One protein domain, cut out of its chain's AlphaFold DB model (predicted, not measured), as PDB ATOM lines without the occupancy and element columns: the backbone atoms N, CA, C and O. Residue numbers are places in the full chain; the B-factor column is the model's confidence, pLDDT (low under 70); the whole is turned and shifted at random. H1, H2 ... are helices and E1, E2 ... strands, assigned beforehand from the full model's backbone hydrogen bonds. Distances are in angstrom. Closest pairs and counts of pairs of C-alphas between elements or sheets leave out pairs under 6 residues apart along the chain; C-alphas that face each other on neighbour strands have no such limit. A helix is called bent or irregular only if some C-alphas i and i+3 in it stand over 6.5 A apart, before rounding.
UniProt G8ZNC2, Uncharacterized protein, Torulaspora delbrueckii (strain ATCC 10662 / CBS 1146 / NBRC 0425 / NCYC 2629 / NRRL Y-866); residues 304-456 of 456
ATOM      1  N   LYS A 304     343.677 407.482 471.769       92.25
ATOM      2  CA  LYS A 304     342.907 406.241 471.628       92.25
ATOM      3  C   LYS A 304     343.155 405.623 470.255       92.25
ATOM      4  O   LYS A 304     343.525 404.454 470.202       92.25
ATOM      5  N   PHE A 305     343.067 406.431 469.198       93.56
ATOM      6  CA  PHE A 305     343.376 405.986 467.844       93.56
ATOM      7  C   PHE A 305     344.801 405.451 467.730       93.56
ATOM      8  O   PHE A 305     345.036 404.382 467.180       93.56
ATOM      9  N   TYR A 306     345.773 406.156 468.314       95.06
ATOM     10  CA  TYR A 306     347.163 405.700 468.317       95.06
ATOM     11  C   TYR A 306     347.314 404.302 468.938       95.06
ATOM     12  O   TYR A 306     348.036 403.466 468.396       95.06
ATOM     13  N   ARG A 307     346.617 404.015 470.048       95.25
ATOM     14  CA  ARG A 307     346.627 402.673 470.654       95.25
ATOM     15  C   ARG A 307     345.989 401.621 469.748       95.25
ATOM     16  O   ARG A 307     346.510 400.512 469.689       95.25
ATOM     17  N   GLU A 308     344.921 401.963 469.030       94.88
ATOM     18  CA  GLU A 308     344.298 401.083 468.029       94.88
ATOM     19  C   GLU A 308     345.279 400.775 466.882       94.88
ATOM     20  O   GLU A 308     345.476 399.613 466.532       94.88
ATOM     21  N   LEU A 309     346.003 401.784 466.380       94.88
ATOM     22  CA  LEU A 309     347.042 401.598 465.360       94.88
ATOM     23  C   LEU A 309     348.184 400.694 465.842       94.88
ATOM     24  O   LEU A 309     348.669 399.868 465.067       94.88
ATOM     25  N   ILE A 310     348.615 400.845 467.101       95.25
ATOM     26  CA  ILE A 310     349.638 399.993 467.728       95.25
ATOM     27  C   ILE A 310     349.145 398.550 467.846       95.25
ATOM     28  O   ILE A 310     349.860 397.647 467.419       95.25
ATOM     29  N   ALA A 311     347.926 398.333 468.344       93.25
ATOM     30  CA  ALA A 311     347.337 396.997 468.456       93.25
ATOM     31  C   ALA A 311     347.204 396.317 467.081       93.25
ATOM     32  O   ALA A 311     347.535 395.146 466.915       93.25
ATOM     33  N   ASP A 312     346.826 397.069 466.043       92.38
ATOM     34  CA  ASP A 312     346.768 396.545 464.676       92.38
ATOM     35  C   ASP A 312     348.155 396.162 464.122       92.38
ATOM     36  O   ASP A 312     348.250 395.441 463.117       92.38
ATOM     37  N   CYS A 313     349.253 396.654 464.718       90.12
ATOM     38  CA  CYS A 313     350.635 396.271 464.387       90.12
ATOM     39  C   CYS A 313     351.063 394.943 465.021       90.12
ATOM     40  O   CYS A 313     352.231 394.575 464.885       90.12
ATOM     41  N   HIS A 314     350.151 394.205 465.656       86.81
ATOM     42  CA  HIS A 314     350.428 392.872 466.169       86.81
ATOM     43  C   HIS A 314     351.069 391.981 465.087       86.81
ATOM     44  O   HIS A 314     350.599 391.908 463.947       86.81
ATOM     45  N   ASN A 315     352.180 391.321 465.421       83.44
ATOM     46  CA  ASN A 315     353.027 390.557 464.489       83.44
ATOM     47  C   ASN A 315     353.670 391.363 463.334       83.44
ATOM     48  O   ASN A 315     354.298 390.786 462.430       83.44
ATOM     49  N   ASP A 316     353.587 392.695 463.359       87.19
ATOM     50  CA  ASP A 316     354.249 393.596 462.422       87.19
ATOM     51  C   ASP A 316     355.368 394.437 463.037       87.19
ATOM     52  O   ASP A 316     355.244 395.646 463.197       87.19
ATOM     53  N   ASP A 317     356.508 393.786 463.285       88.88
ATOM     54  CA  ASP A 317     357.723 394.413 463.825       88.88
ATOM     55  C   ASP A 317     358.141 395.706 463.085       88.88
ATOM     56  O   ASP A 317     358.500 396.710 463.701       88.88
ATOM     57  N   TYR A 318     358.027 395.745 461.751       88.69
ATOM     58  CA  TYR A 318     358.406 396.934 460.982       88.69
ATOM     59  C   TYR A 318     357.515 398.143 461.303       88.69
ATOM     60  O   TYR A 318     358.022 399.236 461.582       88.69
ATOM     61  N   LEU A 319     356.192 397.956 461.268       91.25
ATOM     62  CA  LEU A 319     355.241 399.022 461.581       91.25
ATOM     63  C   LEU A 319     355.258 399.376 463.068       91.25
ATOM     64  O   LEU A 319     355.252 400.564 463.395       91.25
ATOM     65  N   LEU A 320     355.359 398.379 463.950       93.69
ATOM     66  CA  LEU A 320     355.449 398.612 465.387       93.69
ATOM     67  C   LEU A 320     356.641 399.513 465.710       93.69
ATOM     68  O   LEU A 320     356.470 400.505 466.415       93.69
ATOM     69  N   ASN A 321     357.824 399.243 465.150       92.19
ATOM     70  CA  ASN A 321     358.992 400.099 465.364       92.19
ATOM     71  C   ASN A 321     358.794 401.517 464.812       92.19
ATOM     72  O   ASN A 321     359.208 402.482 465.456       92.19
ATOM     73  N   LYS A 322     358.131 401.672 463.655       92.00
ATOM     74  CA  LYS A 322     357.831 402.988 463.065       92.00
ATOM     75  C   LYS A 322     356.890 403.837 463.922       92.00
ATOM     76  O   LYS A 322     357.105 405.045 464.023       92.00
ATOM     77  N   TYR A 323     355.853 403.236 464.501       94.00
ATOM     78  CA  TYR A 323     354.923 403.946 465.381       94.00
ATOM     79  C   TYR A 323     355.516 404.158 466.772       94.00
ATOM     80  O   TYR A 323     355.408 405.252 467.325       94.00
ATOM     81  N   SER A 324     356.216 403.159 467.311       93.81
ATOM     82  CA  SER A 324     356.901 403.258 468.604       93.81
ATOM     83  C   SER A 324     357.999 404.315 468.583       93.81
ATOM     84  O   SER A 324     358.217 404.984 469.590       93.81
ATOM     85  N   SER A 325     358.661 404.546 467.440       92.62
ATOM     86  CA  SER A 325     359.643 405.627 467.323       92.62
ATOM     87  C   SER A 325     359.029 407.003 467.575       92.62
ATOM     88  O   SER A 325     359.736 407.868 468.074       92.62
ATOM     89  N   MET A 326     357.734 407.206 467.308       92.38
ATOM     90  CA  MET A 326     357.060 408.468 467.631       92.38
ATOM     91  C   MET A 326     357.053 408.715 469.142       92.38
ATOM     92  O   MET A 326     357.165 409.852 469.575       92.38
ATOM     93  N   LEU A 327     356.966 407.663 469.958       91.81
ATOM     94  CA  LEU A 327     357.032 407.765 471.415       91.81
ATOM     95  C   LEU A 327     358.486 407.827 471.905       91.81
ATOM     96  O   LEU A 327     358.841 408.663 472.736       91.81
ATOM     97  N   LEU A 328     359.334 406.948 471.367       91.06
ATOM     98  CA  LEU A 328     360.694 406.728 471.845       91.06
ATOM     99  C   LEU A 328     361.672 407.805 471.374       91.06
ATOM    100  O   LEU A 328     362.520 408.220 472.153       91.06
ATOM    101  N   ASN A 329     361.593 408.267 470.126       89.94
ATOM    102  CA  ASN A 329     362.550 409.222 469.571       89.94
ATOM    103  C   ASN A 329     362.197 410.665 469.988       89.94
ATOM    104  O   ASN A 329     361.146 411.160 469.587       89.94
ATOM    105  N   PRO A 330     363.048 411.382 470.751       84.19
ATOM    106  CA  PRO A 330     362.789 412.740 471.229       84.19
ATOM    107  C   PRO A 330     362.467 413.729 470.105       84.19
ATOM    108  O   PRO A 330     361.576 414.559 470.272       84.19
ATOM    109  N   THR A 331     363.122 413.578 468.951       85.75
ATOM    110  CA  THR A 331     363.097 414.532 467.831       85.75
ATOM    111  C   THR A 331     362.039 414.239 466.770       85.75
ATOM    112  O   THR A 331     361.953 414.973 465.789       85.75
ATOM    113  N   ASP A 332     361.222 413.196 466.941       86.19
ATOM    114  CA  ASP A 332     360.237 412.809 465.931       86.19
ATOM    115  C   ASP A 332     359.158 413.901 465.760       86.19
ATOM    116  O   ASP A 332     358.421 414.186 466.714       86.19
ATOM    117  N   PRO A 333     359.030 414.520 464.569       83.88
ATOM    118  CA  PRO A 333     358.065 415.594 464.347       83.88
ATOM    119  C   PRO A 333     356.617 415.097 464.415       83.88
ATOM    120  O   PRO A 333     355.719 415.876 464.710       83.88
ATOM    121  N   ARG A 334     356.381 413.793 464.212       87.44
ATOM    122  CA  ARG A 334     355.038 413.188 464.154       87.44
ATOM    123  C   ARG A 334     354.358 413.129 465.522       87.44
ATOM    124  O   ARG A 334     353.155 412.904 465.611       87.44
ATOM    125  N   LYS A 335     355.110 413.388 466.597       87.50
ATOM    126  CA  LYS A 335     354.593 413.492 467.966       87.50
ATOM    127  C   LYS A 335     353.472 414.506 468.118       87.50
ATOM    128  O   LYS A 335     352.550 414.256 468.886       87.50
ATOM    129  N   SER A 336     353.566 415.640 467.426       84.56
ATOM    130  CA  SER A 336     352.589 416.725 467.553       84.56
ATOM    131  C   SER A 336     351.192 416.325 467.087       84.56
ATOM    132  O   SER A 336     350.228 416.940 467.531       84.56
ATOM    133  N   LEU A 337     351.089 415.305 466.228       87.69
ATOM    134  CA  LEU A 337     349.812 414.795 465.746       87.69
ATOM    135  C   LEU A 337     349.077 413.999 466.833       87.69
ATOM    136  O   LEU A 337     347.885 414.201 467.027       87.69
ATOM    137  N   PHE A 338     349.782 413.117 467.551       89.38
ATOM    138  CA  PHE A 338     349.164 412.165 468.488       89.38
ATOM    139  C   PHE A 338     349.232 412.584 469.960       89.38
ATOM    140  O   PHE A 338     348.411 412.137 470.761       89.38
ATOM    141  N   PHE A 339     350.209 413.411 470.341       89.75
ATOM    142  CA  PHE A 339     350.513 413.696 471.743       89.75
ATOM    143  C   PHE A 339     350.328 415.174 472.067       89.75
ATOM    144  O   PHE A 339     351.039 416.049 471.566       89.75
ATOM    145  N   SER A 340     349.388 415.448 472.969       83.31
ATOM    146  CA  SER A 340     349.088 416.801 473.417       83.31
ATOM    147  C   SER A 340     350.167 417.350 474.353       83.31
ATOM    148  O   SER A 340     350.820 416.632 475.127       83.31
ATOM    149  N   LYS A 341     350.351 418.670 474.289       82.38
ATOM    150  CA  LYS A 341     351.226 419.415 475.200       82.38
ATOM    151  C   LYS A 341     350.582 419.470 476.584       82.38
ATOM    152  O   LYS A 341     349.392 419.750 476.705       82.38
ATOM    153  N   TYR A 342     351.361 419.208 477.629       70.38
ATOM    154  CA  TYR A 342     350.828 419.110 478.989       70.38
ATOM    155  C   TYR A 342     350.912 420.432 479.761       70.38
ATOM    156  O   TYR A 342     351.998 420.971 479.923       70.38
ATOM    157  N   GLY A 343     349.783 420.897 480.314       65.38
ATOM    158  CA  GLY A 343     349.560 422.227 480.917       65.38
ATOM    159  C   GLY A 343     350.716 422.860 481.707       65.38
ATOM    160  O   GLY A 343     351.160 423.944 481.346       65.38
ATOM    161  N   LYS A 344     351.255 422.196 482.745       65.44
ATOM    162  CA  LYS A 344     352.350 422.759 483.578       65.44
ATOM    163  C   LYS A 344     353.656 422.977 482.793       65.44
ATOM    164  O   LYS A 344     354.462 423.820 483.166       65.44
ATOM    165  N   TYR A 345     353.831 422.240 481.698       65.88
ATOM    166  CA  TYR A 345     354.966 422.314 480.776       65.88
ATOM    167  C   TYR A 345     354.526 422.771 479.369       65.88
ATOM    168  O   TYR A 345     355.269 422.627 478.398       65.88
ATOM    169  N   ALA A 346     353.315 423.327 479.224       59.31
ATOM    170  CA  ALA A 346     352.758 423.716 477.927       59.31
ATOM    171  C   ALA A 346     353.438 424.977 477.386       59.31
ATOM    172  O   ALA A 346     353.663 425.080 476.180       59.31
ATOM    173  N   THR A 347     353.854 425.877 478.282       58.22
ATOM    174  CA  THR A 347     354.741 427.011 477.977       58.22
ATOM    175  C   THR A 347     356.088 426.544 477.419       58.22
ATOM    176  O   THR A 347     356.646 427.187 476.537       58.22
ATOM    177  N   GLN A 348     356.558 425.371 477.852       63.06
ATOM    178  CA  GLN A 348     357.766 424.701 477.358       63.06
ATOM    179  C   GLN A 348     357.488 423.802 476.138       63.06
ATOM    180  O   GLN A 348     358.388 423.147 475.632       63.06
ATOM    181  N   LYS A 349     356.240 423.763 475.644       73.88
ATOM    182  CA  LYS A 349     355.793 422.979 474.480       73.88
ATOM    183  C   LYS A 349     356.120 421.475 474.553       73.88
ATOM    184  O   LYS A 349     356.129 420.826 473.507       73.88
ATOM    185  N   VAL A 350     356.303 420.911 475.749       83.56
ATOM    186  CA  VAL A 350     356.671 419.497 475.934       83.56
ATOM    187  C   VAL A 350     355.454 418.590 475.687       83.56
ATOM    188  O   VAL A 350     354.444 418.716 476.395       83.56
ATOM    189  N   PRO A 351     355.508 417.669 474.702       88.25
ATOM    190  CA  PRO A 351     354.449 416.692 474.473       88.25
ATOM    191  C   PRO A 351     354.369 415.675 475.613       88.25
ATOM    192  O   PRO A 351     355.352 415.397 476.301       88.25
ATOM    193  N   SER A 352     353.197 415.077 475.791       89.69
ATOM    194  CA  SER A 352     352.981 414.026 476.782       89.69
ATOM    195  C   SER A 352     352.070 412.936 476.238       89.69
ATOM    196  O   SER A 352     351.134 413.234 475.498       89.69
ATOM    197  N   ALA A 353     352.296 411.698 476.664       92.38
ATOM    198  CA  ALA A 353     351.409 410.568 476.401       92.38
ATOM    199  C   ALA A 353     350.749 410.095 477.700       92.38
ATOM    200  O   ALA A 353     351.324 410.217 478.782       92.38
ATOM    201  N   SER A 354     349.546 409.539 477.619       92.00
ATOM    202  CA  SER A 354     348.953 408.798 478.735       92.00
ATOM    203  C   SER A 354     349.776 407.548 479.062       92.00
ATOM    204  O   SER A 354     350.409 406.950 478.187       92.00
ATOM    205  N   ILE A 355     349.748 407.134 480.331       92.44
ATOM    206  CA  ILE A 355     350.399 405.888 480.754       92.44
ATOM    207  C   ILE A 355     349.878 404.681 479.961       92.44
ATOM    208  O   ILE A 355     350.668 403.837 479.553       92.44
ATOM    209  N   ASP A 356     348.581 404.648 479.646       92.81
ATOM    210  CA  ASP A 356     347.964 403.557 478.886       92.81
ATOM    211  C   ASP A 356     348.541 403.440 477.474       92.81
ATOM    212  O   ASP A 356     348.721 402.331 476.965       92.81
ATOM    213  N   THR A 357     348.882 404.566 476.844       94.94
ATOM    214  CA  THR A 357     349.551 404.571 475.541       94.94
ATOM    215  C   THR A 357     350.952 403.966 475.633       94.94
ATOM    216  O   THR A 357     351.294 403.100 474.828       94.94
ATOM    217  N   VAL A 358     351.736 404.337 476.652       95.25
ATOM    218  CA  VAL A 358     353.079 403.770 476.878       95.25
ATOM    219  C   VAL A 358     353.008 402.267 477.170       95.25
ATOM    220  O   VAL A 358     353.774 401.491 476.601       95.25
ATOM    221  N   LEU A 359     352.056 401.843 478.006       94.94
ATOM    222  CA  LEU A 359     351.842 400.432 478.335       94.94
ATOM    223  C   LEU A 359     351.346 399.616 477.138       94.94
ATOM    224  O   LEU A 359     351.678 398.442 477.036       94.94
ATOM    225  N   SER A 360     350.577 400.212 476.225       95.62
ATOM    226  CA  SER A 360     350.121 399.518 475.011       95.62
ATOM    227  C   SER A 360     351.277 399.252 474.045       95.62
ATOM    228  O   SER A 360     351.378 398.157 473.506       95.62
ATOM    229  N   VAL A 361     352.213 400.198 473.899       95.75
ATOM    230  CA  VAL A 361     353.451 399.964 473.132       95.75
ATOM    231  C   VAL A 361     354.321 398.894 473.802       95.75
ATOM    232  O   VAL A 361     354.853 398.015 473.126       95.75
ATOM    233  N   LEU A 362     354.452 398.942 475.133       94.81
ATOM    234  CA  LEU A 362     355.196 397.935 475.890       94.81
ATOM    235  C   LEU A 362     354.598 396.533 475.713       94.81
ATOM    236  O   LEU A 362     355.345 395.583 475.492       94.81
ATOM    237  N   GLN A 363     353.268 396.422 475.768       94.62
ATOM    238  CA  GLN A 363     352.543 395.170 475.572       94.62
ATOM    239  C   GLN A 363     352.841 394.538 474.211       94.62
ATOM    240  O   GLN A 363     353.130 393.347 474.163       94.62
ATOM    241  N   GLU A 364     352.836 395.307 473.120       94.06
ATOM    242  CA  GLU A 364     353.126 394.744 471.794       94.06
ATOM    243  C   GLU A 364     354.581 394.274 471.656       94.06
ATOM    244  O   GLU A 364     354.842 393.245 471.033       94.06
ATOM    245  N   TYR A 365     355.545 394.961 472.281       92.81
ATOM    246  CA  TYR A 365     356.929 394.477 472.313       92.81
ATOM    247  C   TYR A 365     357.092 393.194 473.136       92.81
ATOM    248  O   TYR A 365     357.845 392.308 472.732       92.81
ATOM    249  N   VAL A 366     356.383 393.085 474.264       90.88
ATOM    250  CA  VAL A 366     356.322 391.857 475.074       90.88
ATOM    251  C   VAL A 366     355.712 390.719 474.256       90.88
ATOM    252  O   VAL A 366     356.331 389.665 474.130       90.88
ATOM    253  N   ALA A 367     354.577 390.964 473.598       90.38
ATOM    254  CA  ALA A 367     353.905 389.979 472.760       90.38
ATOM    255  C   ALA A 367     354.788 389.505 471.592       90.38
ATOM    256  O   ALA A 367     354.851 388.306 471.324       90.38
ATOM    257  N   LEU A 368     355.519 390.399 470.912       88.12
ATOM    258  CA  LEU A 368     356.472 390.012 469.860       88.12
ATOM    259  C   LEU A 368     357.622 389.148 470.388       88.12
ATOM    260  O   LEU A 368     358.087 388.247 469.686       88.12
ATOM    261  N   GLN A 369     358.090 389.416 471.606       87.56
ATOM    262  CA  GLN A 369     359.132 388.605 472.218       87.56
ATOM    263  C   GLN A 369     358.621 387.197 472.540       87.56
ATOM    264  O   GLN A 369     359.310 386.228 472.231       87.56
ATOM    265  N   GLU A 370     357.423 387.072 473.110       86.00
ATOM    266  CA  GLU A 370     356.842 385.774 473.473       86.00
ATOM    267  C   GLU A 370     356.425 384.950 472.249       86.00
ATOM    268  O   GLU A 370     356.654 383.744 472.206       86.00
ATOM    269  N   THR A 371     355.857 385.596 471.228       83.62
ATOM    270  CA  THR A 371     355.335 384.906 470.035       83.62
ATOM    271  C   THR A 371     356.396 384.629 468.972       83.62
ATOM    272  O   THR A 371     356.303 383.624 468.270       83.62
ATOM    273  N   GLN A 372     357.393 385.509 468.815       78.38
ATOM    274  CA  GLN A 372     358.373 385.434 467.719       78.38
ATOM    275  C   GLN A 372     359.830 385.350 468.187       78.38
ATOM    276  O   GLN A 372     360.727 385.304 467.345       78.38
ATOM    277  N   GLY A 373     360.101 385.394 469.496       78.31
ATOM    278  CA  GLY A 373     361.468 385.412 470.026       78.31
ATOM    279  C   GLY A 373     362.269 386.666 469.646       78.31
ATOM    280  O   GLY A 373     363.494 386.670 469.754       78.31
ATOM    281  N   ARG A 374     361.615 387.736 469.165       78.44
ATOM    282  CA  ARG A 374     362.303 388.977 468.778       78.44
ATOM    283  C   ARG A 374     362.614 389.819 470.008       78.44
ATOM    284  O   ARG A 374     361.716 390.268 470.716       78.44
ATOM    285  N   HIS A 375     363.893 390.081 470.245       79.88
ATOM    286  CA  HIS A 375     364.338 390.824 471.420       79.88
ATOM    287  C   HIS A 375     364.450 392.329 471.143       79.88
ATOM    288  O   HIS A 375     365.466 392.811 470.643       79.88
ATOM    289  N   HIS A 376     363.441 393.097 471.560       84.31
ATOM    290  CA  HIS A 376     363.452 394.568 471.511       84.31
ATOM    291  C   HIS A 376     363.856 395.190 472.857       84.31
ATOM    292  O   HIS A 376     363.269 396.173 473.312       84.31
ATOM    293  N   TYR A 377     364.887 394.630 473.498       85.62
ATOM    294  CA  TYR A 377     365.295 394.989 474.863       85.62
ATOM    295  C   TYR A 377     365.543 396.493 475.043       85.62
ATOM    296  O   TYR A 377     365.077 397.086 476.010       85.62
ATOM    297  N   ASN A 378     366.197 397.145 474.076       88.69
ATOM    298  CA  ASN A 378     366.458 398.586 474.134       88.69
ATOM    299  C   ASN A 378     365.168 399.421 474.166       88.69
ATOM    300  O   ASN A 378     365.094 400.403 474.904       88.69
ATOM    301  N   ALA A 379     364.152 399.036 473.388       91.50
ATOM    302  CA  ALA A 379     362.861 399.720 473.383       91.50
ATOM    303  C   ALA A 379     362.130 399.503 474.714       91.50
ATOM    304  O   ALA A 379     361.679 400.469 475.325       91.50
ATOM    305  N   ILE A 380     362.107 398.262 475.209       91.75
ATOM    306  CA  ILE A 380     361.490 397.884 476.490       91.75
ATOM    307  C   ILE A 380     362.130 398.642 477.658       91.75
ATOM    308  O   ILE A 380     361.436 399.308 478.425       91.75
ATOM    309  N   VAL A 381     363.462 398.621 477.767       90.88
ATOM    310  CA  VAL A 381     364.198 399.350 478.812       90.88
ATOM    311  C   VAL A 381     363.940 400.849 478.723       90.88
ATOM    312  O   VAL A 381     363.776 401.506 479.753       90.88
ATOM    313  N   ARG A 382     363.862 401.406 477.510       91.69
ATOM    314  CA  ARG A 382     363.557 402.824 477.314       91.69
ATOM    315  C   ARG A 382     362.146 403.172 477.787       91.69
ATOM    316  O   ARG A 382     362.008 404.155 478.506       91.69
ATOM    317  N   LEU A 383     361.137 402.360 477.466       93.31
ATOM    318  CA  LEU A 383     359.761 402.545 477.947       93.31
ATOM    319  C   LEU A 383     359.691 402.490 479.478       93.31
ATOM    320  O   LEU A 383     359.115 403.380 480.099       93.31
ATOM    321  N   ILE A 384     360.345 401.504 480.098       91.81
ATOM    322  CA  ILE A 384     360.420 401.387 481.564       91.81
ATOM    323  C   ILE A 384     361.126 402.610 482.171       91.81
ATOM    324  O   ILE A 384     360.673 403.163 483.174       91.81
ATOM    325  N   SER A 385     362.219 403.067 481.555       90.12
ATOM    326  CA  SER A 385     362.942 404.269 481.984       90.12
ATOM    327  C   SER A 385     362.064 405.520 481.910       90.12
ATOM    328  O   SER A 385     362.072 406.312 482.851       90.12
ATOM    329  N   MET A 386     361.254 405.664 480.855       90.62
ATOM    330  CA  MET A 386     360.299 406.768 480.707       90.62
ATOM    331  C   MET A 386     359.223 406.734 481.799       90.62
ATOM    332  O   MET A 386     358.976 407.755 482.438       90.62
ATOM    333  N   ILE A 387     358.649 405.560 482.095       90.25
ATOM    334  CA  ILE A 387     357.698 405.389 483.211       90.25
ATOM    335  C   ILE A 387     358.358 405.772 484.547       90.25
ATOM    336  O   ILE A 387     357.738 406.378 485.418       90.25
ATOM    337  N   ARG A 388     359.646 405.458 484.717       87.88
ATOM    338  CA  ARG A 388     360.377 405.770 485.947       87.88
ATOM    339  C   ARG A 388     360.755 407.249 486.075       87.88
ATOM    340  O   ARG A 388     360.737 407.789 487.178       87.88
ATOM    341  N   ARG A 389     361.182 407.902 485.001       85.44
ATOM    342  CA  ARG A 389     361.809 409.235 485.077       85.44
ATOM    343  C   ARG A 389     360.851 410.369 484.731       85.44
ATOM    344  O   ARG A 389     360.894 411.412 485.386       85.44
ATOM    345  N   ASP A 390     359.961 410.124 483.774       86.94
ATOM    346  CA  ASP A 390     359.206 411.162 483.068       86.94
ATOM    347  C   ASP A 390     357.702 411.153 483.421       86.94
ATOM    348  O   ASP A 390     356.910 411.886 482.826       86.94
ATOM    349  N   CYS A 391     357.278 410.343 484.399       88.50
ATOM    350  CA  CYS A 391     355.891 410.299 484.866       88.50
ATOM    351  C   CYS A 391     355.482 411.541 485.676       88.50
ATOM    352  O   CYS A 391     356.164 411.955 486.616       88.50
ATOM    353  N   VAL A 392     354.297 412.070 485.364       87.19
ATOM    354  CA  VAL A 392     353.654 413.206 486.035       87.19
ATOM    355  C   VAL A 392     352.163 412.944 486.264       87.19
ATOM    356  O   VAL A 392     351.515 412.222 485.506       87.19
ATOM    357  N   ILE A 393     351.589 413.560 487.302       85.38
ATOM    358  CA  ILE A 393     350.141 413.520 487.549       85.38
ATOM    359  C   ILE A 393     349.481 414.707 486.857       85.38
ATOM    360  O   ILE A 393     349.636 415.854 487.279       85.38
ATOM    361  N   ALA A 394     348.693 414.398 485.833       78.62
ATOM    362  CA  ALA A 394     347.725 415.288 485.229       78.62
ATOM    363  C   ALA A 394     346.477 415.396 486.095       78.62
ATOM    364  O   ALA A 394     345.869 414.396 486.474       78.62
ATOM    365  N   ARG A 395     346.086 416.631 486.409       73.56
ATOM    366  CA  ARG A 395     344.771 416.923 486.982       73.56
ATOM    367  C   ARG A 395     343.882 417.388 485.843       73.56
ATOM    368  O   ARG A 395     344.035 418.507 485.368       73.56
ATOM    369  N   THR A 396     342.991 416.516 485.403       64.19
ATOM    370  CA  THR A 396     341.992 416.833 484.385       64.19
ATOM    371  C   THR A 396     340.644 416.997 485.068       64.19
ATOM    372  O   THR A 396     340.218 416.132 485.834       64.19
ATOM    373  N   THR A 397     339.972 418.111 484.812       56.97
ATOM    374  CA  THR A 397     338.571 418.306 485.191       56.97
ATOM    375  C   THR A 397     337.699 417.734 484.083       56.97
ATOM    376  O   THR A 397     337.720 418.240 482.964       56.97
ATOM    377  N   SER A 398     336.963 416.665 484.382       52.25
ATOM    378  CA  SER A 398     335.881 416.181 483.524       52.25
ATOM    379  C   SER A 398     334.578 416.437 484.279       52.25
ATOM    380  O   SER A 398     334.309 415.801 485.301       52.25
ATOM    381  N   GLY A 399     333.841 417.467 483.858       61.03
ATOM    382  CA  GLY A 399     332.698 417.987 484.613       61.03
ATOM    383  C   GLY A 399     333.098 418.464 486.016       61.03
ATOM    384  O   GLY A 399     334.085 419.181 486.184       61.03
ATOM    385  N   THR A 400     332.352 418.039 487.037       50.31
ATOM    386  CA  THR A 400     332.592 418.365 488.458       50.31
ATOM    387  C   THR A 400     333.678 417.509 489.118       50.31
ATOM    388  O   THR A 400     334.118 417.815 490.228       50.31
ATOM    389  N   THR A 401     334.159 416.451 488.452       49.44
ATOM    390  CA  THR A 401     335.068 415.473 489.061       49.44
ATOM    391  C   THR A 401     336.516 415.740 488.647       49.44
ATOM    392  O   THR A 401     336.863 415.796 487.464       49.44
ATOM    393  N   ARG A 402     337.402 415.896 489.638       60.41
ATOM    394  CA  ARG A 402     338.851 416.016 489.414       60.41
ATOM    395  C   ARG A 402     339.452 414.628 489.229       60.41
ATOM    396  O   ARG A 402     339.740 413.940 490.206       60.41
ATOM    397  N   ILE A 403     339.689 414.241 487.980       67.38
ATOM    398  CA  ILE A 403     340.345 412.977 487.653       67.38
ATOM    399  C   ILE A 403     341.860 413.194 487.697       67.38
ATOM    400  O   ILE A 403     342.398 414.137 487.109       67.38
ATOM    401  N   ARG A 404     342.560 412.324 488.430       75.62
ATOM    402  CA  ARG A 404     344.024 412.247 488.412       75.62
ATOM    403  C   ARG A 404     344.423 411.215 487.368       75.62
ATOM    404  O   ARG A 404     344.155 410.035 487.554       75.62
ATOM    405  N   GLN A 405     345.064 411.656 486.296       82.88
ATOM    406  CA  GLN A 405     345.589 410.775 485.257       82.88
ATOM    407  C   GLN A 405     347.113 410.796 485.288       82.88
ATOM    408  O   GLN A 405     347.723 411.852 485.439       82.88
ATOM    409  N   VAL A 406     347.746 409.634 485.143       88.69
ATOM    410  CA  VAL A 406     349.202 409.563 484.996       88.69
ATOM    411  C   VAL A 406     349.552 409.783 483.528       88.69
ATOM    412  O   VAL A 406     349.035 409.099 482.641       88.69
ATOM    413  N   ARG A 407     350.437 410.744 483.275       90.19
ATOM    414  CA  ARG A 407     350.999 411.023 481.952       90.19
ATOM    415  C   ARG A 407     352.514 410.865 481.995       90.19
ATOM    416  O   ARG A 407     353.126 411.001 483.050       90.19
ATOM    417  N   VAL A 408     353.109 410.568 480.853       91.00
ATOM    418  CA  VAL A 408     354.551 410.443 480.641       91.00
ATOM    419  C   VAL A 408     354.978 411.591 479.738       91.00
ATOM    420  O   VAL A 408     354.436 411.756 478.641       91.00
ATOM    421  N   LEU A 409     355.907 412.418 480.211       89.88
ATOM    422  CA  LEU A 409     356.484 413.497 479.417       89.88
ATOM    423  C   LEU A 409     357.378 412.916 478.320       89.88
ATOM    424  O   LEU A 409     358.078 411.926 478.527       89.88
ATOM    425  N   LEU A 410     357.371 413.556 477.153       90.25
ATOM    426  CA  LEU A 410     358.168 413.159 475.990       90.25
ATOM    427  C   LEU A 410     359.167 414.267 475.619       90.25
ATOM    428  O   LEU A 410     359.074 414.813 474.513       90.25
ATOM    429  N   PRO A 411     360.093 414.636 476.525       86.75
ATOM    430  CA  PRO A 411     360.960 415.788 476.331       86.75
ATOM    431  C   PRO A 411     361.960 415.594 475.195       86.75
ATOM    432  O   PRO A 411     362.389 414.468 474.911       86.75
ATOM    433  N   ARG A 412     362.358 416.709 474.572       85.38
ATOM    434  CA  ARG A 412     363.590 416.760 473.782       85.38
ATOM    435  C   ARG A 412     364.782 416.815 474.726       85.38
ATOM    436  O   ARG A 412     364.631 417.157 475.895       85.38
ATOM    437  N   ASP A 413     365.964 416.483 474.223       83.12
ATOM    438  CA  ASP A 413     367.162 416.462 475.064       83.12
ATOM    439  C   ASP A 413     367.485 417.854 475.635       83.12
ATOM    440  O   ASP A 413     367.862 417.959 476.796       83.12
ATOM    441  N   GLU A 414     367.180 418.916 474.885       81.12
ATOM    442  CA  GLU A 414     367.282 420.321 475.315       81.12
ATOM    443  C   GLU A 414     366.334 420.684 476.474       81.12
ATOM    444  O   GLU A 414     366.640 421.549 477.295       81.12
ATOM    445  N   ASP A 415     365.181 420.016 476.575       81.44
ATOM    446  CA  ASP A 415     364.174 420.299 477.605       81.44
ATOM    447  C   ASP A 415     364.473 419.566 478.925       81.44
ATOM    448  O   ASP A 415     363.907 419.905 479.969       81.44
ATOM    449  N   ARG A 416     365.347 418.546 478.900       81.44
ATOM    450  CA  ARG A 416     365.557 417.619 480.028       81.44
ATOM    451  C   ARG A 416     366.067 418.310 481.280       81.44
ATOM    452  O   ARG A 416     365.488 418.114 482.345       81.44
ATOM    453  N   GLU A 417     367.102 419.136 481.156       79.50
ATOM    454  CA  GLU A 417     367.704 419.819 482.307       79.50
ATOM    455  C   GLU A 417     366.671 420.679 483.043       79.50
ATOM    456  O   GLU A 417     366.558 420.649 484.268       79.50
ATOM    457  N   ARG A 418     365.832 421.388 482.285       75.44
ATOM    458  CA  ARG A 418     364.781 422.255 482.831       75.44
ATOM    459  C   ARG A 418     363.663 421.461 483.505       75.44
ATOM    460  O   ARG A 418     363.126 421.895 484.529       75.44
ATOM    461  N   ILE A 419     363.308 420.302 482.956       79.25
ATOM    462  CA  ILE A 419     362.306 419.409 483.551       79.25
ATOM    463  C   ILE A 419     362.831 418.804 484.850       79.25
ATOM    464  O   ILE A 419     362.101 418.775 485.840       79.25
ATOM    465  N   ASP A 420     364.091 418.373 484.883       78.62
ATOM    466  CA  ASP A 420     364.685 417.800 486.090       78.62
ATOM    467  C   ASP A 420     364.796 418.824 487.228       78.62
ATOM    468  O   ASP A 420     364.524 418.477 488.379       78.62
ATOM    469  N   LEU A 421     365.070 420.094 486.910       74.75
ATOM    470  CA  LEU A 421     365.055 421.195 487.882       74.75
ATOM    471  C   LEU A 421     363.654 421.489 488.448       74.75
ATOM    472  O   LEU A 421     363.523 421.923 489.590       74.75
ATOM    473  N   THR A 422     362.597 421.247 487.670       72.50
ATOM    474  CA  THR A 422     361.202 421.509 488.075       72.50
ATOM    475  C   THR A 422     360.480 420.276 488.628       72.50
ATOM    476  O   THR A 422     359.334 420.376 489.088       72.50
ATOM    477  N   ALA A 423     361.123 419.108 488.607       72.00
ATOM    478  CA  ALA A 423     360.526 417.852 489.029       72.00
ATOM    479  C   ALA A 423     360.465 417.724 490.561       72.00
ATOM    480  O   ALA A 423     361.474 417.591 491.255       72.00
ATOM    481  N   ASN A 424     359.251 417.673 491.110       78.06
ATOM    482  CA  ASN A 424     359.038 417.498 492.543       78.06
ATOM    483  C   ASN A 424     359.151 416.013 492.951       78.06
ATOM    484  O   ASN A 424     358.379 415.165 492.490       78.06
ATOM    485  N   LYS A 425     360.065 415.690 493.882       80.19
ATOM    486  CA  LYS A 425     360.257 414.326 494.423       80.19
ATOM    487  C   LYS A 425     358.972 413.727 495.017       80.19
ATOM    488  O   LYS A 425     358.710 412.538 494.831       80.19
ATOM    489  N   ASN A 426     358.140 414.538 495.674       82.69
ATOM    490  CA  ASN A 426     356.876 414.082 496.259       82.69
ATOM    491  C   ASN A 426     355.815 413.781 495.193       82.69
ATOM    492  O   ASN A 426     355.034 412.842 495.354       82.69
ATOM    493  N   GLU A 427     355.788 414.543 494.095       81.00
ATOM    494  CA  GLU A 427     354.910 414.244 492.958       81.00
ATOM    495  C   GLU A 427     355.346 412.949 492.273       81.00
ATOM    496  O   GLU A 427     354.499 412.090 492.041       81.00
ATOM    497  N   ARG A 428     356.656 412.748 492.061       80.88
ATOM    498  CA  ARG A 428     357.205 411.490 491.525       80.88
ATOM    499  C   ARG A 428     356.794 410.284 492.381       80.88
ATOM    500  O   ARG A 428     356.261 409.321 491.840       80.88
ATOM    501  N   LYS A 429     356.936 410.352 493.714       85.06
ATOM    502  CA  LYS A 429     356.506 409.268 494.625       85.06
ATOM    503  C   LYS A 429     355.014 408.939 494.479       85.06
ATOM    504  O   LYS A 429     354.653 407.767 494.413       85.06
ATOM    505  N   LYS A 430     354.154 409.958 494.371       85.19
ATOM    506  CA  LYS A 430     352.711 409.772 494.141       85.19
ATOM    507  C   LYS A 430     352.412 409.184 492.757       85.19
ATOM    508  O   LYS A 430     351.521 408.350 492.646       85.19
ATOM    509  N   CYS A 431     353.153 409.578 491.716       86.06
ATOM    510  CA  CYS A 431     353.027 408.981 490.382       86.06
ATOM    511  C   CYS A 431     353.337 407.485 490.433       86.06
ATOM    512  O   CYS A 431     352.551 406.686 489.941       86.06
ATOM    513  N   PHE A 432     354.445 407.108 491.079       85.06
ATOM    514  CA  PHE A 432     354.833 405.707 491.225       85.06
ATOM    515  C   PHE A 432     353.794 404.880 491.963       85.06
ATOM    516  O   PHE A 432     353.499 403.776 491.527       85.06
ATOM    517  N   GLN A 433     353.209 405.424 493.032       86.31
ATOM    518  CA  GLN A 433     352.101 404.767 493.719       86.31
ATOM    519  C   GLN A 433     350.921 404.540 492.769       86.31
ATOM    520  O   GLN A 433     350.369 403.452 492.741       86.31
ATOM    521  N   LEU A 434     350.542 405.515 491.942       86.75
ATOM    522  CA  LEU A 434     349.446 405.318 490.986       86.75
ATOM    523  C   LEU A 434     349.787 404.282 489.903       86.75
ATOM    524  O   LEU A 434     348.938 403.467 489.558       86.75
ATOM    525  N   VAL A 435     351.022 404.281 489.398       87.75
ATOM    526  CA  VAL A 435     351.482 403.289 488.412       87.75
ATOM    527  C   VAL A 435     351.537 401.886 489.023       87.75
ATOM    528  O   VAL A 435     351.144 400.933 488.362       87.75
ATOM    529  N   SER A 436     351.962 401.740 490.282       86.69
ATOM    530  CA  SER A 436     352.053 400.433 490.947       86.69
ATOM    531  C   SER A 436     350.693 399.798 491.238       86.69
ATOM    532  O   SER A 436     350.630 398.596 491.458       86.69
ATOM    533  N   HIS A 437     349.616 400.587 491.256       87.56
ATOM    534  CA  HIS A 437     348.243 400.083 491.370       87.56
ATOM    535  C   HIS A 437     347.582 399.861 489.998       87.56
ATOM    536  O   HIS A 437     346.436 399.424 489.942       87.56
ATOM    537  N   ASN A 438     348.265 400.164 488.885       88.62
ATOM    538  CA  ASN A 438     347.743 399.887 487.552       88.62
ATOM    539  C   ASN A 438     347.949 398.392 487.225       88.62
ATOM    540  O   ASN A 438     349.099 397.962 487.103       88.62
ATOM    541  N   PRO A 439     346.872 397.601 487.046       90.44
ATOM    542  CA  PRO A 439     346.981 396.150 486.882       90.44
ATOM    543  C   PRO A 439     347.780 395.768 485.633       90.44
ATOM    544  O   PRO A 439     348.643 394.897 485.701       90.44
ATOM    545  N   LYS A 440     347.582 396.495 484.525       91.50
ATOM    546  CA  LYS A 440     348.291 396.265 483.259       91.50
ATOM    547  C   LYS A 440     349.794 396.523 483.394       91.50
ATOM    548  O   LYS A 440     350.602 395.803 482.819       91.50
ATOM    549  N   ALA A 441     350.185 397.545 484.157       90.12
ATOM    550  CA  ALA A 441     351.597 397.822 484.414       90.12
ATOM    551  C   ALA A 441     352.254 396.709 485.243       90.12
ATOM    552  O   ALA A 441     353.354 396.270 484.912       90.12
ATOM    553  N   VAL A 442     351.580 396.253 486.305       92.00
ATOM    554  CA  VAL A 442     352.082 395.189 487.190       92.00
ATOM    555  C   VAL A 442     352.231 393.872 486.433       92.00
ATOM    556  O   VAL A 442     353.275 393.233 486.537       92.00
ATOM    557  N   GLU A 443     351.236 393.507 485.626       93.56
ATOM    558  CA  GLU A 443     351.258 392.306 484.786       93.56
ATOM    559  C   GLU A 443     352.441 392.319 483.806       93.56
ATOM    560  O   GLU A 443     353.275 391.412 483.830       93.56
ATOM    561  N   LEU A 444     352.578 393.383 483.004       91.88
ATOM    562  CA  LEU A 444     353.654 393.499 482.014       91.88
ATOM    563  C   LEU A 444     355.044 393.476 482.660       91.88
ATOM    564  O   LEU A 444     355.955 392.823 482.152       91.88
ATOM    565  N   LEU A 445     355.227 394.168 483.788       89.19
ATOM    566  CA  LEU A 445     356.496 394.147 484.520       89.19
ATOM    567  C   LEU A 445     356.780 392.768 485.129       89.19
ATOM    568  O   LEU A 445     357.939 392.348 485.144       89.19
ATOM    569  N   GLY A 446     355.744 392.053 485.578       88.62
ATOM    570  CA  GLY A 446     355.835 390.668 486.032       88.62
ATOM    571  C   GLY A 446     356.363 389.748 484.931       88.62
ATOM    572  O   GLY A 446     357.378 389.077 485.133       88.62
ATOM    573  N   VAL A 447     355.760 389.809 483.739       90.00
ATOM    574  CA  VAL A 447     356.210 389.056 482.554       90.00
ATOM    575  C   VAL A 447     357.672 389.369 482.228       90.00
ATOM    576  O   VAL A 447     358.498 388.460 482.152       90.00
ATOM    577  N   ILE A 448     358.033 390.653 482.143       88.62
ATOM    578  CA  ILE A 448     359.405 391.078 481.820       88.62
ATOM    579  C   ILE A 448     360.412 390.591 482.873       88.62
ATOM    580  O   ILE A 448     361.532 390.206 482.531       88.62
ATOM    581  N   SER A 449     360.031 390.585 484.155       86.69
ATOM    582  CA  SER A 449     360.895 390.107 485.239       86.69
ATOM    583  C   SER A 449     361.168 388.602 485.156       86.69
ATOM    584  O   SER A 449     362.291 388.169 485.423       86.69
ATOM    585  N   SER A 450     360.185 387.814 484.703       86.25
ATOM    586  CA  SER A 450     360.304 386.357 484.566       86.25
ATOM    587  C   SER A 450     361.334 385.936 483.512       86.25
ATOM    588  O   SER A 450     362.002 384.917 483.675       86.25
ATOM    589  N   TRP A 451     361.560 386.764 482.485       82.50
ATOM    590  CA  TRP A 451     362.547 386.497 481.433       82.50
ATOM    591  C   TRP A 451     363.989 386.437 481.939       82.50
ATOM    592  O   TRP A 451     364.868 385.913 481.255       82.50
ATOM    593  N   ARG A 452     364.256 387.005 483.120       63.69
ATOM    594  CA  ARG A 452     365.576 386.944 483.752       63.69
ATOM    595  C   ARG A 452     365.823 385.598 484.438       63.69
ATOM    596  O   ARG A 452     366.975 385.197 484.547       63.69
ATOM    597  N   ASN A 453     364.756 384.907 484.842       56.78
ATOM    598  CA  ASN A 453     364.811 383.643 485.579       56.78
ATOM    599  C   ASN A 453     364.819 382.410 484.659       56.78
ATOM    600  O   ASN A 453     365.089 381.313 485.123       56.78
ATOM    601  N   THR A 454     364.543 382.565 483.362       54.78
ATOM    602  CA  THR A 454     364.566 381.469 482.373       54.78
ATOM    603  C   THR A 454     365.917 381.279 481.676       54.78
ATOM    604  O   THR A 454     366.047 380.409 480.821       54.78
ATOM    605  N   LYS A 455     366.933 382.084 482.022       45.88
ATOM    606  CA  LYS A 455     368.312 381.979 481.503       45.88
ATOM    607  C   LYS A 455     369.338 381.502 482.549       45.88
ATOM    608  O   LYS A 455     370.531 381.665 482.299       45.88
ATOM    609  N   SER A 456     368.901 380.965 483.693       34.69
ATOM    610  CA  SER A 456     369.788 380.343 484.695       34.69
ATOM    611  C   SER A 456     369.784 378.830 484.588       34.69
ATOM    612  O   SER A 456     368.659 378.280 484.661       34.69
TER     613      SER A 456
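AT A GLANCE: This is residues 304 to 456 of the 456 residues of an uncharacterized protein of Torulaspora delbrueckii (strain ATCC 10662 / CBS 1146 / NBRC 0425 / NCYC 2629 / NRRL Y-866) (UniProt G8ZNC2). A small sheet, mostly the long hairpin of E2 and E3 with the short E1 at one edge, stands beside the first residues of H4, the longest helix, which is the middle of a group of helices, with H1, H2, H5 and H8 packed round it. H7 crosses over the hairpin, while H6 lies to one side and touches no helix. The 153 printed residues hold eight named helices and three named strands, in the order H1 H2 H3 E1 H4 H5 E2 E3 H6 H7 H8; the sheet runs E1 - E3 - E2, all antiparallel, and the class is mostly helix. The whole is compact, with a radius of gyration of the C-alphas of 15.8 A, and its outline is rounded, with spans of 44 by 34 by 31 A.

HOW THE PARTS SIT: The inner strand E3, residues 401 to 409, and the edge strand E2, residues 391 to 398, form an antiparallel hairpin, with N 394 and O 405 2.8 A apart and N 403 and O 396 2.9 A apart, both within hydrogen-bond range. On the edge, E1, residues 352 to 354, is antiparallel to E3, with N 353 and O 408 at 2.9 A. H7, residues 425 to 436, is on the sheet at a height over the sheet of 7.6 A and lies over E2; the closest C-alphas of the two are Ile 393 and Cys 431, 6.1 A apart. It only just runs across the strands, at 62 degrees to E2 on the local plane. H5, residues 377 to 389, is also on the sheet, and H5 and H7 on one face of it make two layers, helices over a sheet. H4, residues 355 to 372, only grazes the sheet with residues 355 to 358. E1, H4, H5 and E2 form a split strand-helix-strand unit, two strands running the same way with E3 between them, and its crossover is right-handed. H4 is the hub, touching four helices. It forms a helical hairpin with H5, at a shallow tilt of 21 degrees, opposite ways; their closest C-alphas are Leu 362 and Ile 380, 6.3 A apart. With H2, residues 317 to 328, these make an up and down bundle, each helix running against the one before; H2 touches H4 at Ser 324 and Val 361, whose C-alphas are 6.6 A apart. H1, residues 304 to 311, touches H4 residues 357 to 364 alone, the closest C-alphas being Arg 307 and Thr 357 at 6.0 A. H8, residues 439 to 450, touches H4 residues 359 to 366 alone, the closest C-alphas being Leu 359 and Ala 441 at 6.6 A. H3, residues 335 to 338, only grazes the sheet. H6, residues 413 to 422, is apart from H7 and not on the sheet. Every O i to N i+4 pair is within hydrogen-bond range in H1, H4, H5, H7 and H8, against 6 of 8 in H2 and 4 of 6 in H6; H3 is too short for one.

IN THESE COORDINATES: H1 begins at C-alpha 304, (342.907, 406.241, 471.628). H4 is 25.5 A long, H5 17.9 A, E2 20.9 A and E3 23.6 A, while H7 is 16.5 A and H8 16.7 A, ending at C-alpha 450, (360.304, 386.357, 484.566). H6 is irregular: C-alphas 414 and 417 are 7.0 A apart.

THE WHOLE: The two C-alphas farthest apart, Thr 400 and Ser 456, are 53.3 A apart, and Ser 456 is the chain's last residue. The printed part has no cut. The link from H3 to E1 is long, 13 residues. The mean pLDDT of the printed part is 83.7; residues 343 to 348, 396 to 403 and 452 to 456 are under 70.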